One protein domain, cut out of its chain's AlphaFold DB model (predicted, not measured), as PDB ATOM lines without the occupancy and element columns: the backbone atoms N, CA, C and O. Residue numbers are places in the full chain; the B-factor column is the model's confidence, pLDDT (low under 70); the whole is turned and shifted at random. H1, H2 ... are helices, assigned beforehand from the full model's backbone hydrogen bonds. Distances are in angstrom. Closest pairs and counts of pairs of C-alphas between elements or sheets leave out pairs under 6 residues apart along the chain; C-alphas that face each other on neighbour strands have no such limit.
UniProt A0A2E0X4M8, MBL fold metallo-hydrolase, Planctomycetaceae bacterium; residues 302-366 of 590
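What this domain is: This is residues 302 to 366 of the 590 residues of the protein "MBL fold metallo-hydrolase" of Planctomycetaceae bacterium (UniProt A0A2E0X4M8). What shape do these atoms make? Three helices, H1, H2 and H4, are grouped with their centres in a triangle; H4 packs on both H1 and H2 at steep tilts, while H1 and H2 come close to each other. The short H3 sits near the end where H1 begins, and residues 341 to 346, on the way from H3 to H4, stick out from the body. What is it built of? The printed part has 65 residues with four named helices, in the order H1, H2, H3, H4, and no named strand; the class is all helix. How is it proportioned? It is compact, with a radius of gyration of the C-alphas of 12.0 A, yet elongated, spanning 41 by 21 by 17 A.

Where its parts are: Where is the longest helix? H1 is residues 302 to 316, 20.6 A from first to last C-alpha, and begins at C-alpha 302 at (15.521, -42.490, 3.807). Which helices follow it? H2 is residues 321 to 327, 10.0 A long, and H3 is residues 332 to 335, 5.0 A long. Where does the last helix run? H4 is residues 347 to 359, 18.1 A long, from C-alpha 347 at (15.489, -44.740, -8.973) to C-alpha 359 at (12.209, -27.560, -13.537).

How they stand to each other: What does H1 touch? H1 touches H4, the closest C-alphas being those of Val 311 and Val 351, 6.2 A apart; they run the same way at a steep tilt of 48 degrees. How does H2 stand to these two? H2 touches H4, with the C-alphas of Val 325 and Arg 348 closest at 5.2 A, opposite ways at a steep tilt of 40 degrees. H1 and H2 are close but not clearly touching, with the C-alphas of Gly 314 and Leu 324 closest at 6.6 A. Where is H3? It touches no helix but is near H1, the closest C-alphas being those of Ala 303 and Leu 334, 6.5 A apart; it is apart from H2 and from H4. What do the backbones show? In H1, H2 and H4 every O i to N i+4 pair is within hydrogen-bond range; H3 is too short for such a pair.

The domain as a whole: How far does it reach? The two C-alphas farthest apart, those of Pro 338 and Ala 366, are 41.4 A apart. How are the helices linked? The links H1 to H2 and H2 to H3 are tight, while H3 to H4 is a long link of 11 residues, of which residues 341 to 346 stand free. Is anything cut or uncertain? The printed part has no cut, its mean pLDDT is 95.5, and no printed residue is under 70.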
ATOM      1  N   ASP A 302      14.181 -42.983   4.114       98.75
ATOM      2  CA  ASP A 302      15.521 -42.490   3.807       98.75
ATOM      3  C   ASP A 302      15.919 -42.765   2.355       98.75
ATOM      4  O   ASP A 302      16.614 -41.941   1.762       98.75
ATOM      5  N   ALA A 303      15.423 -43.839   1.736       98.75
ATOM      6  CA  ALA A 303      15.605 -44.077   0.305       98.75
ATOM      7  C   ALA A 303      14.927 -43.001  -0.554       98.75
ATOM      8  O   ALA A 303      15.558 -42.449  -1.459       98.75
ATOM      9  N   ILE A 304      13.676 -42.648  -0.239       98.62
ATOM     10  CA  ILE A 304      12.949 -41.570  -0.933       98.62
ATOM     11  C   ILE A 304      13.678 -40.235  -0.748       98.62
ATOM     12  O   ILE A 304      13.969 -39.547  -1.730       98.62
ATOM     13  N   ALA A 305      14.014 -39.887   0.498       98.75
ATOM     14  CA  ALA A 305      14.706 -38.641   0.821       98.75
ATOM     15  C   ALA A 305      16.088 -38.556   0.161       98.75
ATOM     16  O   ALA A 305      16.469 -37.506  -0.352       98.75
ATOM     17  N   PHE A 306      16.827 -39.664   0.107       98.75
ATOM     18  CA  PHE A 306      18.126 -39.707  -0.549       98.75
ATOM     19  C   PHE A 306      18.024 -39.375  -2.040       98.75
ATOM     20  O   PHE A 306      18.804 -38.550  -2.525       98.75
ATOM     21  N   VAL A 307      17.088 -39.998  -2.766       98.69
ATOM     22  CA  VAL A 307      16.911 -39.738  -4.204       98.69
ATOM     23  C   VAL A 307      16.470 -38.294  -4.416       98.69
ATOM     24  O   VAL A 307      17.100 -37.585  -5.198       98.69
ATOM     25  N   HIS A 308      15.471 -37.834  -3.659       98.69
ATOM     26  CA  HIS A 308      15.008 -36.447  -3.676       98.69
ATOM     27  C   HIS A 308      16.152 -35.443  -3.504       98.69
ATOM     28  O   HIS A 308      16.430 -34.638  -4.396       98.69
ATOM     29  N   ASP A 309      16.876 -35.533  -2.393       98.75
ATOM     30  CA  ASP A 309      17.902 -34.552  -2.064       98.75
ATOM     31  C   ASP A 309      19.101 -34.648  -3.018       98.75
ATOM     32  O   ASP A 309      19.783 -33.651  -3.263       98.75
ATOM     33  N   SER A 310      19.375 -35.831  -3.579       98.69
ATOM     34  CA  SER A 310      20.412 -36.010  -4.602       98.69
ATOM     35  C   SER A 310      20.048 -35.311  -5.905       98.69
ATOM     36  O   SER A 310      20.902 -34.633  -6.478       98.69
ATOM     37  N   VAL A 311      18.785 -35.393  -6.329       98.50
ATOM     38  CA  VAL A 311      18.286 -34.647  -7.491       98.50
ATOM     39  C   VAL A 311      18.374 -33.147  -7.237       98.50
ATOM     40  O   VAL A 311      18.929 -32.427  -8.064       98.50
ATOM     41  N   VAL A 312      17.923 -32.666  -6.074       98.50
ATOM     42  CA  VAL A 312      17.984 -31.237  -5.717       98.50
ATOM     43  C   VAL A 312      19.428 -30.722  -5.690       98.50
ATOM     44  O   VAL A 312      19.719 -29.650  -6.227       98.50
ATOM     45  N   ARG A 313      20.373 -31.476  -5.110       98.69
ATOM     46  CA  ARG A 313      21.808 -31.134  -5.166       98.69
ATOM     47  C   ARG A 313      22.324 -31.098  -6.604       98.69
ATOM     48  O   ARG A 313      23.075 -30.192  -6.954       98.69
ATOM     49  N   GLY A 314      21.909 -32.060  -7.421       98.00
ATOM     50  CA  GLY A 314      22.237 -32.157  -8.837       98.00
ATOM     51  C   GLY A 314      21.773 -30.959  -9.661       98.00
ATOM     52  O   GLY A 314      22.570 -30.350 -10.373       98.00
ATOM     53  N   ILE A 315      20.508 -30.575  -9.492       97.25
ATOM     54  CA  ILE A 315      19.902 -29.388 -10.104       97.25
ATOM     55  C   ILE A 315      20.686 -28.128  -9.729       97.25
ATOM     56  O   ILE A 315      21.077 -27.356 -10.604       97.25
ATOM     57  N   ASN A 316      20.973 -27.937  -8.439       97.94
ATOM     58  CA  ASN A 316      21.748 -26.787  -7.965       97.94
ATOM     59  C   ASN A 316      23.199 -26.787  -8.480       97.94
ATOM     60  O   ASN A 316      23.832 -25.736  -8.537       97.94
ATOM     61  N   ALA A 317      23.717 -27.949  -8.881       97.12
ATOM     62  CA  ALA A 317      25.005 -28.106  -9.549       97.12
ATOM     63  C   ALA A 317      24.909 -28.036 -11.089       97.12
ATOM     64  O   ALA A 317      25.882 -28.360 -11.768       97.12
ATOM     65  N   HIS A 318      23.766 -27.607 -11.638       94.31
ATOM     66  CA  HIS A 318      23.497 -27.475 -13.075       94.31
ATOM     67  C   HIS A 318      23.608 -28.784 -13.871       94.31
ATOM     68  O   HIS A 318      23.964 -28.765 -15.050       94.31
ATOM     69  N   LYS A 319      23.321 -29.922 -13.235       95.56
ATOM     70  CA  LYS A 319      23.311 -31.220 -13.914       95.56
ATOM     71  C   LYS A 319      21.987 -31.454 -14.633       95.56
ATOM     72  O   LYS A 319      20.935 -31.096 -14.107       95.56
ATOM     73  N   THR A 320      22.044 -32.086 -15.802       94.12
ATOM     74  CA  THR A 320      20.847 -32.481 -16.562       94.12
ATOM     75  C   THR A 320      20.223 -33.758 -15.984       94.12
ATOM     76  O   THR A 320      20.907 -34.510 -15.275       94.12
ATOM     77  N   PRO A 321      18.953 -34.071 -16.306       93.75
ATOM     78  CA  PRO A 321      18.322 -35.323 -15.888       93.75
ATOM     79  C   PRO A 321      19.128 -36.564 -16.285       93.75
ATOM     80  O   PRO A 321      19.234 -37.511 -15.512       93.75
ATOM     81  N   GLU A 322      19.728 -36.565 -17.477       92.88
ATOM     82  CA  GLU A 322      20.514 -37.681 -18.009       92.88
ATOM     83  C   GLU A 322      21.755 -37.934 -17.162       92.88
ATOM     84  O   GLU A 322      22.048 -39.085 -16.851       92.88
ATOM     85  N   GLN A 323      22.458 -36.872 -16.757       95.38
ATOM     86  CA  GLN A 323      23.619 -36.990 -15.875       95.38
ATOM     87  C   GLN A 323      23.202 -37.558 -14.518       95.38
ATOM     88  O   GLN A 323      23.835 -38.480 -14.015       95.38
ATOM     89  N   LEU A 324      22.100 -37.063 -13.953       97.38
ATOM     90  CA  LEU A 324      21.626 -37.505 -12.643       97.38
ATOM     91  C   LEU A 324      21.169 -38.962 -12.632       97.38
ATOM     92  O   LEU A 324      21.451 -39.670 -11.672       97.38
ATOM     93  N   VAL A 325      20.533 -39.438 -13.704       96.50
ATOM     94  CA  VAL A 325      20.156 -40.854 -13.839       96.50
ATOM     95  C   VAL A 325      21.380 -41.777 -13.854       96.50
ATOM     96  O   VAL A 325      21.264 -42.917 -13.424       96.50
ATOM     97  N   GLN A 326      22.538 -41.312 -14.338       95.88
ATOM     98  CA  GLN A 326      23.780 -42.098 -14.362       95.88
ATOM     99  C   GLN A 326      24.571 -42.037 -13.046       95.88
ATOM    100  O   GLN A 326      25.435 -42.873 -12.814       95.88
ATOM    101  N   GLU A 327      24.333 -41.021 -12.216       97.00
ATOM    102  CA  GLU A 327      25.133 -40.760 -11.015       97.00
ATOM    103  C   GLU A 327      24.429 -41.132  -9.707       97.00
ATOM    104  O   GLU A 327      25.095 -41.399  -8.705       97.00
ATOM    105  N   ILE A 328      23.095 -41.062  -9.670       98.31
ATOM    106  CA  ILE A 328      22.323 -41.275  -8.447       98.31
ATOM    107  C   ILE A 328      22.020 -42.762  -8.301       98.31
ATOM    108  O   ILE A 328      21.114 -43.295  -8.936       98.31
ATOM    109  N   GLU A 329      22.735 -43.391  -7.378       96.69
ATOM    110  CA  GLU A 329      22.486 -44.747  -6.899       96.69
ATOM    111  C   GLU A 329      22.211 -44.712  -5.396       96.69
ATOM    112  O   GLU A 329      22.784 -43.893  -4.667       96.69
ATOM    113  N   LEU A 330      21.329 -45.592  -4.915       97.50
ATOM    114  CA  LEU A 330      21.073 -45.700  -3.481       97.50
ATOM    115  C   LEU A 330      22.363 -46.084  -2.728       97.50
ATOM    116  O   LEU A 330      23.173 -46.859  -3.235       97.50
ATOM    117  N   PRO A 331      22.556 -45.602  -1.487       97.00
ATOM    118  CA  PRO A 331      23.657 -46.054  -0.643       97.00
ATOM    119  C   PRO A 331      23.619 -47.582  -0.464       97.00
ATOM    120  O   PRO A 331      22.516 -48.124  -0.365       97.00
ATOM    121  N   PRO A 332      24.763 -48.278  -0.292       94.00
ATOM    122  CA  PRO A 332      24.818 -49.747  -0.292       94.00
ATOM    123  C   PRO A 332      23.800 -50.440   0.626       94.00
ATOM    124  O   PRO A 332      23.160 -51.408   0.237       94.00
ATOM    125  N   ARG A 333      23.570 -49.899   1.833       92.38
ATOM    126  CA  ARG A 333      22.580 -50.447   2.779       92.38
ATOM    127  C   ARG A 333      21.142 -50.425   2.239       92.38
ATOM    128  O   ARG A 333      20.354 -51.286   2.609       92.38
ATOM    129  N   LEU A 334      20.796 -49.420   1.437       96.38
ATOM    130  CA  LEU A 334      19.456 -49.235   0.877       96.38
ATOM    131  C   LEU A 334      19.321 -49.895  -0.500       96.38
ATOM    132  O   LEU A 334      18.252 -50.410  -0.804       96.38
ATOM    133  N   ALA A 335      20.394 -49.914  -1.298       93.88
ATOM    134  CA  ALA A 335      20.414 -50.526  -2.627       93.88
ATOM    135  C   ALA A 335      20.083 -52.028  -2.591       93.88
ATOM    136  O   ALA A 335      19.261 -52.492  -3.375       93.88
ATOM    137  N   ASP A 336      20.642 -52.762  -1.625       91.25
ATOM    138  CA  ASP A 336      20.423 -54.211  -1.481       91.25
ATOM    139  C   ASP A 336      19.208 -54.555  -0.597       91.25
ATOM    140  O   ASP A 336      18.983 -55.713  -0.227       91.25
ATOM    141  N   HIS A 337      18.421 -53.555  -0.184       94.38
ATOM    142  CA  HIS A 337      17.357 -53.766   0.786       94.38
ATOM    143  C   HIS A 337      16.126 -54.434   0.136       94.38
ATOM    144  O   HIS A 337      15.581 -53.919  -0.842       94.38
ATOM    145  N   PRO A 338      15.575 -55.527   0.704       92.94
ATOM    146  CA  PRO A 338      14.518 -56.319   0.062       92.94
ATOM    147  C   PRO A 338      13.164 -55.601  -0.090       92.94
ATOM    148  O   PRO A 338      12.295 -56.100  -0.799       92.94
ATOM    149  N   TYR A 339      12.964 -54.461   0.581       94.94
ATOM    150  CA  TYR A 339      11.783 -53.596   0.407       94.94
ATOM    151  C   TYR A 339      12.021 -52.435  -0.566       94.94
ATOM    152  O   TYR A 339      11.118 -51.641  -0.786       94.94
ATOM    153  N   LEU A 340      13.221 -52.322  -1.135       96.88
ATOM    154  CA  LEU A 340      13.612 -51.259  -2.064       96.88
ATOM    155  C   LEU A 340      14.038 -51.811  -3.427       96.88
ATOM    156  O   LEU A 340      14.602 -51.087  -4.239       96.88
ATOM    157  N   VAL A 341      13.732 -53.081  -3.702       94.88
ATOM    158  CA  VAL A 341      13.941 -53.670  -5.026       94.88
ATOM    159  C   VAL A 341      13.050 -52.941  -6.031       94.88
ATOM    160  O   VAL A 341      11.861 -52.735  -5.780       94.88
ATOM    161  N   GLU A 342      13.602 -52.577  -7.184       95.38
ATOM    162  CA  GLU A 342      12.923 -51.804  -8.231       95.38
ATOM    163  C   GLU A 342      11.884 -52.618  -9.036       95.38
ATOM    164  O   GLU A 342      11.853 -52.595 -10.266       95.38
ATOM    165  N   GLN A 343      11.005 -53.360  -8.353       93.12
ATOM    166  CA  GLN A 343       9.933 -54.159  -8.962       93.12
ATOM    167  C   GLN A 343       8.672 -53.345  -9.293       93.12
ATOM    168  O   GLN A 343       7.725 -53.891  -9.853       93.12
ATOM    169  N   TYR A 344       8.615 -52.059  -8.944       95.50
ATOM    170  CA  TYR A 344       7.455 -51.212  -9.229       95.50
ATOM    171  C   TYR A 344       7.909 -49.822  -9.667       95.50
ATOM    172  O   TYR A 344       7.916 -49.538 -10.866       95.50
ATOM    173  N   GLY A 345       8.393 -49.001  -8.732       95.75
ATOM    174  CA  GLY A 345       9.184 -47.819  -9.052       95.75
ATOM    175  C   GLY A 345      10.632 -48.164  -9.402       95.75
ATOM    176  O   GLY A 345      11.089 -49.285  -9.193       95.75
ATOM    177  N   THR A 346      11.357 -47.169  -9.915       96.12
ATOM    178  CA  THR A 346      12.805 -47.236 -10.173       96.12
ATOM    179  C   THR A 346      13.460 -45.924  -9.742       96.12
ATOM    180  O   THR A 346      12.830 -44.865  -9.862       96.12
ATOM    181  N   VAL A 347      14.721 -45.951  -9.306       97.12
ATOM    182  CA  VAL A 347      15.489 -44.740  -8.973       97.12
ATOM    183  C   VAL A 347      15.613 -43.847 -10.205       97.12
ATOM    184  O   VAL A 347      15.337 -42.652 -10.128       97.12
ATOM    185  N   ARG A 348      15.906 -44.420 -11.380       95.31
ATOM    186  CA  ARG A 348      15.975 -43.675 -12.654       95.31
ATOM    187  C   ARG A 348      14.672 -42.940 -12.992       95.31
ATOM    188  O   ARG A 348      14.707 -41.793 -13.435       95.31
ATOM    189  N   GLY A 349      13.522 -43.580 -12.775       95.00
ATOM    190  CA  GLY A 349      12.207 -42.973 -12.991       95.00
ATOM    191  C   GLY A 349      11.913 -41.875 -11.973       95.00
ATOM    192  O   GLY A 349      11.452 -40.799 -12.350       95.00
ATOM    193  N   ALA A 350      12.252 -42.114 -10.705       96.81
ATOM    194  CA  ALA A 350      12.129 -41.127  -9.640       96.81
ATOM    195  C   ALA A 350      12.972 -39.877  -9.906       96.81
ATOM    196  O   ALA A 350      12.455 -38.769  -9.791       96.81
ATOM    197  N   VAL A 351      14.233 -40.038 -10.322       97.50
ATOM    198  CA  VAL A 351      15.131 -38.925 -10.664       97.50
ATOM    199  C   VAL A 351      14.495 -38.010 -11.707       97.50
ATOM    200  O   VAL A 351      14.439 -36.797 -11.504       97.50
ATOM    201  N   ARG A 352      13.958 -38.586 -12.788       95.50
ATOM    202  CA  ARG A 352      13.277 -37.822 -13.842       95.50
ATOM    203  C   ARG A 352      11.999 -37.162 -13.334       95.50
ATOM    204  O   ARG A 352      11.808 -35.977 -13.565       95.50
ATOM    205  N   GLY A 353      11.168 -37.895 -12.593       95.31
ATOM    206  CA  GLY A 353       9.926 -37.362 -12.031       95.31
ATOM    207  C   GLY A 353      10.145 -36.185 -11.075       95.31
ATOM    208  O   GLY A 353       9.427 -35.190 -11.153       95.31
ATOM    209  N   ILE A 354      11.156 -36.272 -10.206       97.06
ATOM    210  CA  ILE A 354      11.523 -35.200  -9.270       97.06
ATOM    211  C   ILE A 354      12.097 -34.004 -10.033       97.06
ATOM    212  O   ILE A 354      11.697 -32.870  -9.773       97.06
ATOM    213  N   TYR A 355      12.998 -34.239 -10.994       96.44
ATOM    214  CA  TYR A 355      13.567 -33.163 -11.805       96.44
ATOM    215  C   TYR A 355      12.478 -32.399 -12.568       96.44
ATOM    216  O   TYR A 355      12.396 -31.175 -12.455       96.44
ATOM    217  N   ASP A 356      11.605 -33.119 -13.279       94.12
ATOM    218  CA  ASP A 356      10.480 -32.542 -14.018       94.12
ATOM    219  C   ASP A 356       9.514 -31.799 -13.081       94.12
ATOM    220  O   ASP A 356       8.947 -30.775 -13.461       94.12
ATOM    221  N   GLY A 357       9.344 -32.271 -11.842       93.88
ATOM    222  CA  GLY A 357       8.549 -31.594 -10.816       93.88
ATOM    223  C   GLY A 357       9.092 -30.216 -10.421       93.88
ATOM    224  O   GLY A 357       8.304 -29.306 -10.166       93.88
ATOM    225  N   TYR A 358      10.417 -30.036 -10.413       95.50
ATOM    226  CA  TYR A 358      11.056 -28.761 -10.067       95.50
ATOM    227  C   TYR A 358      11.271 -27.831 -11.265       95.50
ATOM    228  O   TYR A 358      11.037 -26.626 -11.156       95.50
ATOM    229  N   LEU A 359      11.761 -28.360 -12.388       95.00
ATOM    230  CA  LEU A 359      12.209 -27.560 -13.537       95.00
ATOM    231  C   LEU A 359      11.350 -27.740 -14.795       95.00
ATOM    232  O   LEU A 359      11.478 -26.963 -15.744       95.00
ATOM    233  N   GLY A 360      10.442 -28.715 -14.806       92.88
ATOM    234  CA  GLY A 360       9.682 -29.083 -15.996       92.88
ATOM    235  C   GLY A 360      10.548 -29.761 -17.059       92.88
ATOM    236  O   GLY A 360      11.624 -30.277 -16.788       92.88
ATOM    237  N   TRP A 361      10.062 -29.739 -18.302       90.06
ATOM    238  CA  TRP A 361      10.644 -30.483 -19.426       90.06
ATOM    239  C   TRP A 361      11.995 -29.949 -19.933       90.06
ATOM    240  O   TRP A 361      12.682 -30.650 -20.674       90.06
ATOM    241  N   PHE A 362      12.337 -28.688 -19.642       91.00
ATOM    242  CA  PHE A 362      13.508 -28.035 -20.225       91.00
ATOM    243  C   PHE A 362      14.747 -28.263 -19.360       91.00
ATOM    244  O   PHE A 362      14.833 -27.792 -18.228       91.00
ATOM    245  N   ASP A 363      15.744 -28.933 -19.927       86.88
ATOM    246  CA  ASP A 363      16.975 -29.341 -19.243       86.88
ATOM    247  C   ASP A 363      18.064 -28.253 -19.183       86.88
ATOM    248  O   ASP A 363      19.153 -28.489 -18.667       86.88
ATOM    249  N   GLY A 364      17.798 -27.059 -19.723       87.56
ATOM    250  CA  GLY A 364      18.764 -25.959 -19.794       87.56
ATOM    251  C   GLY A 364      19.630 -25.948 -21.060       87.56
ATOM    252  O   GLY A 364      20.321 -24.956 -21.314       87.56
ATOM    253  N   CYS A 365      19.577 -26.983 -21.905       87.81
ATOM    254  CA  CYS A 365      20.337 -27.043 -23.151       87.81
ATOM    255  C   CYS A 365      19.601 -26.316 -24.285       87.81
ATOM    256  O   CYS A 365      18.574 -26.772 -24.782       87.81
ATOM    257  N   ALA A 366      20.156 -25.210 -24.790       91.88
ATOM    258  CA  ALA A 366      19.513 -24.420 -25.850       91.88
ATOM    259  C   ALA A 366      19.191 -25.225 -27.129       91.88
ATOM    260  O   ALA A 366      18.226 -24.904 -27.824       91.88
TER     261      ALA A 366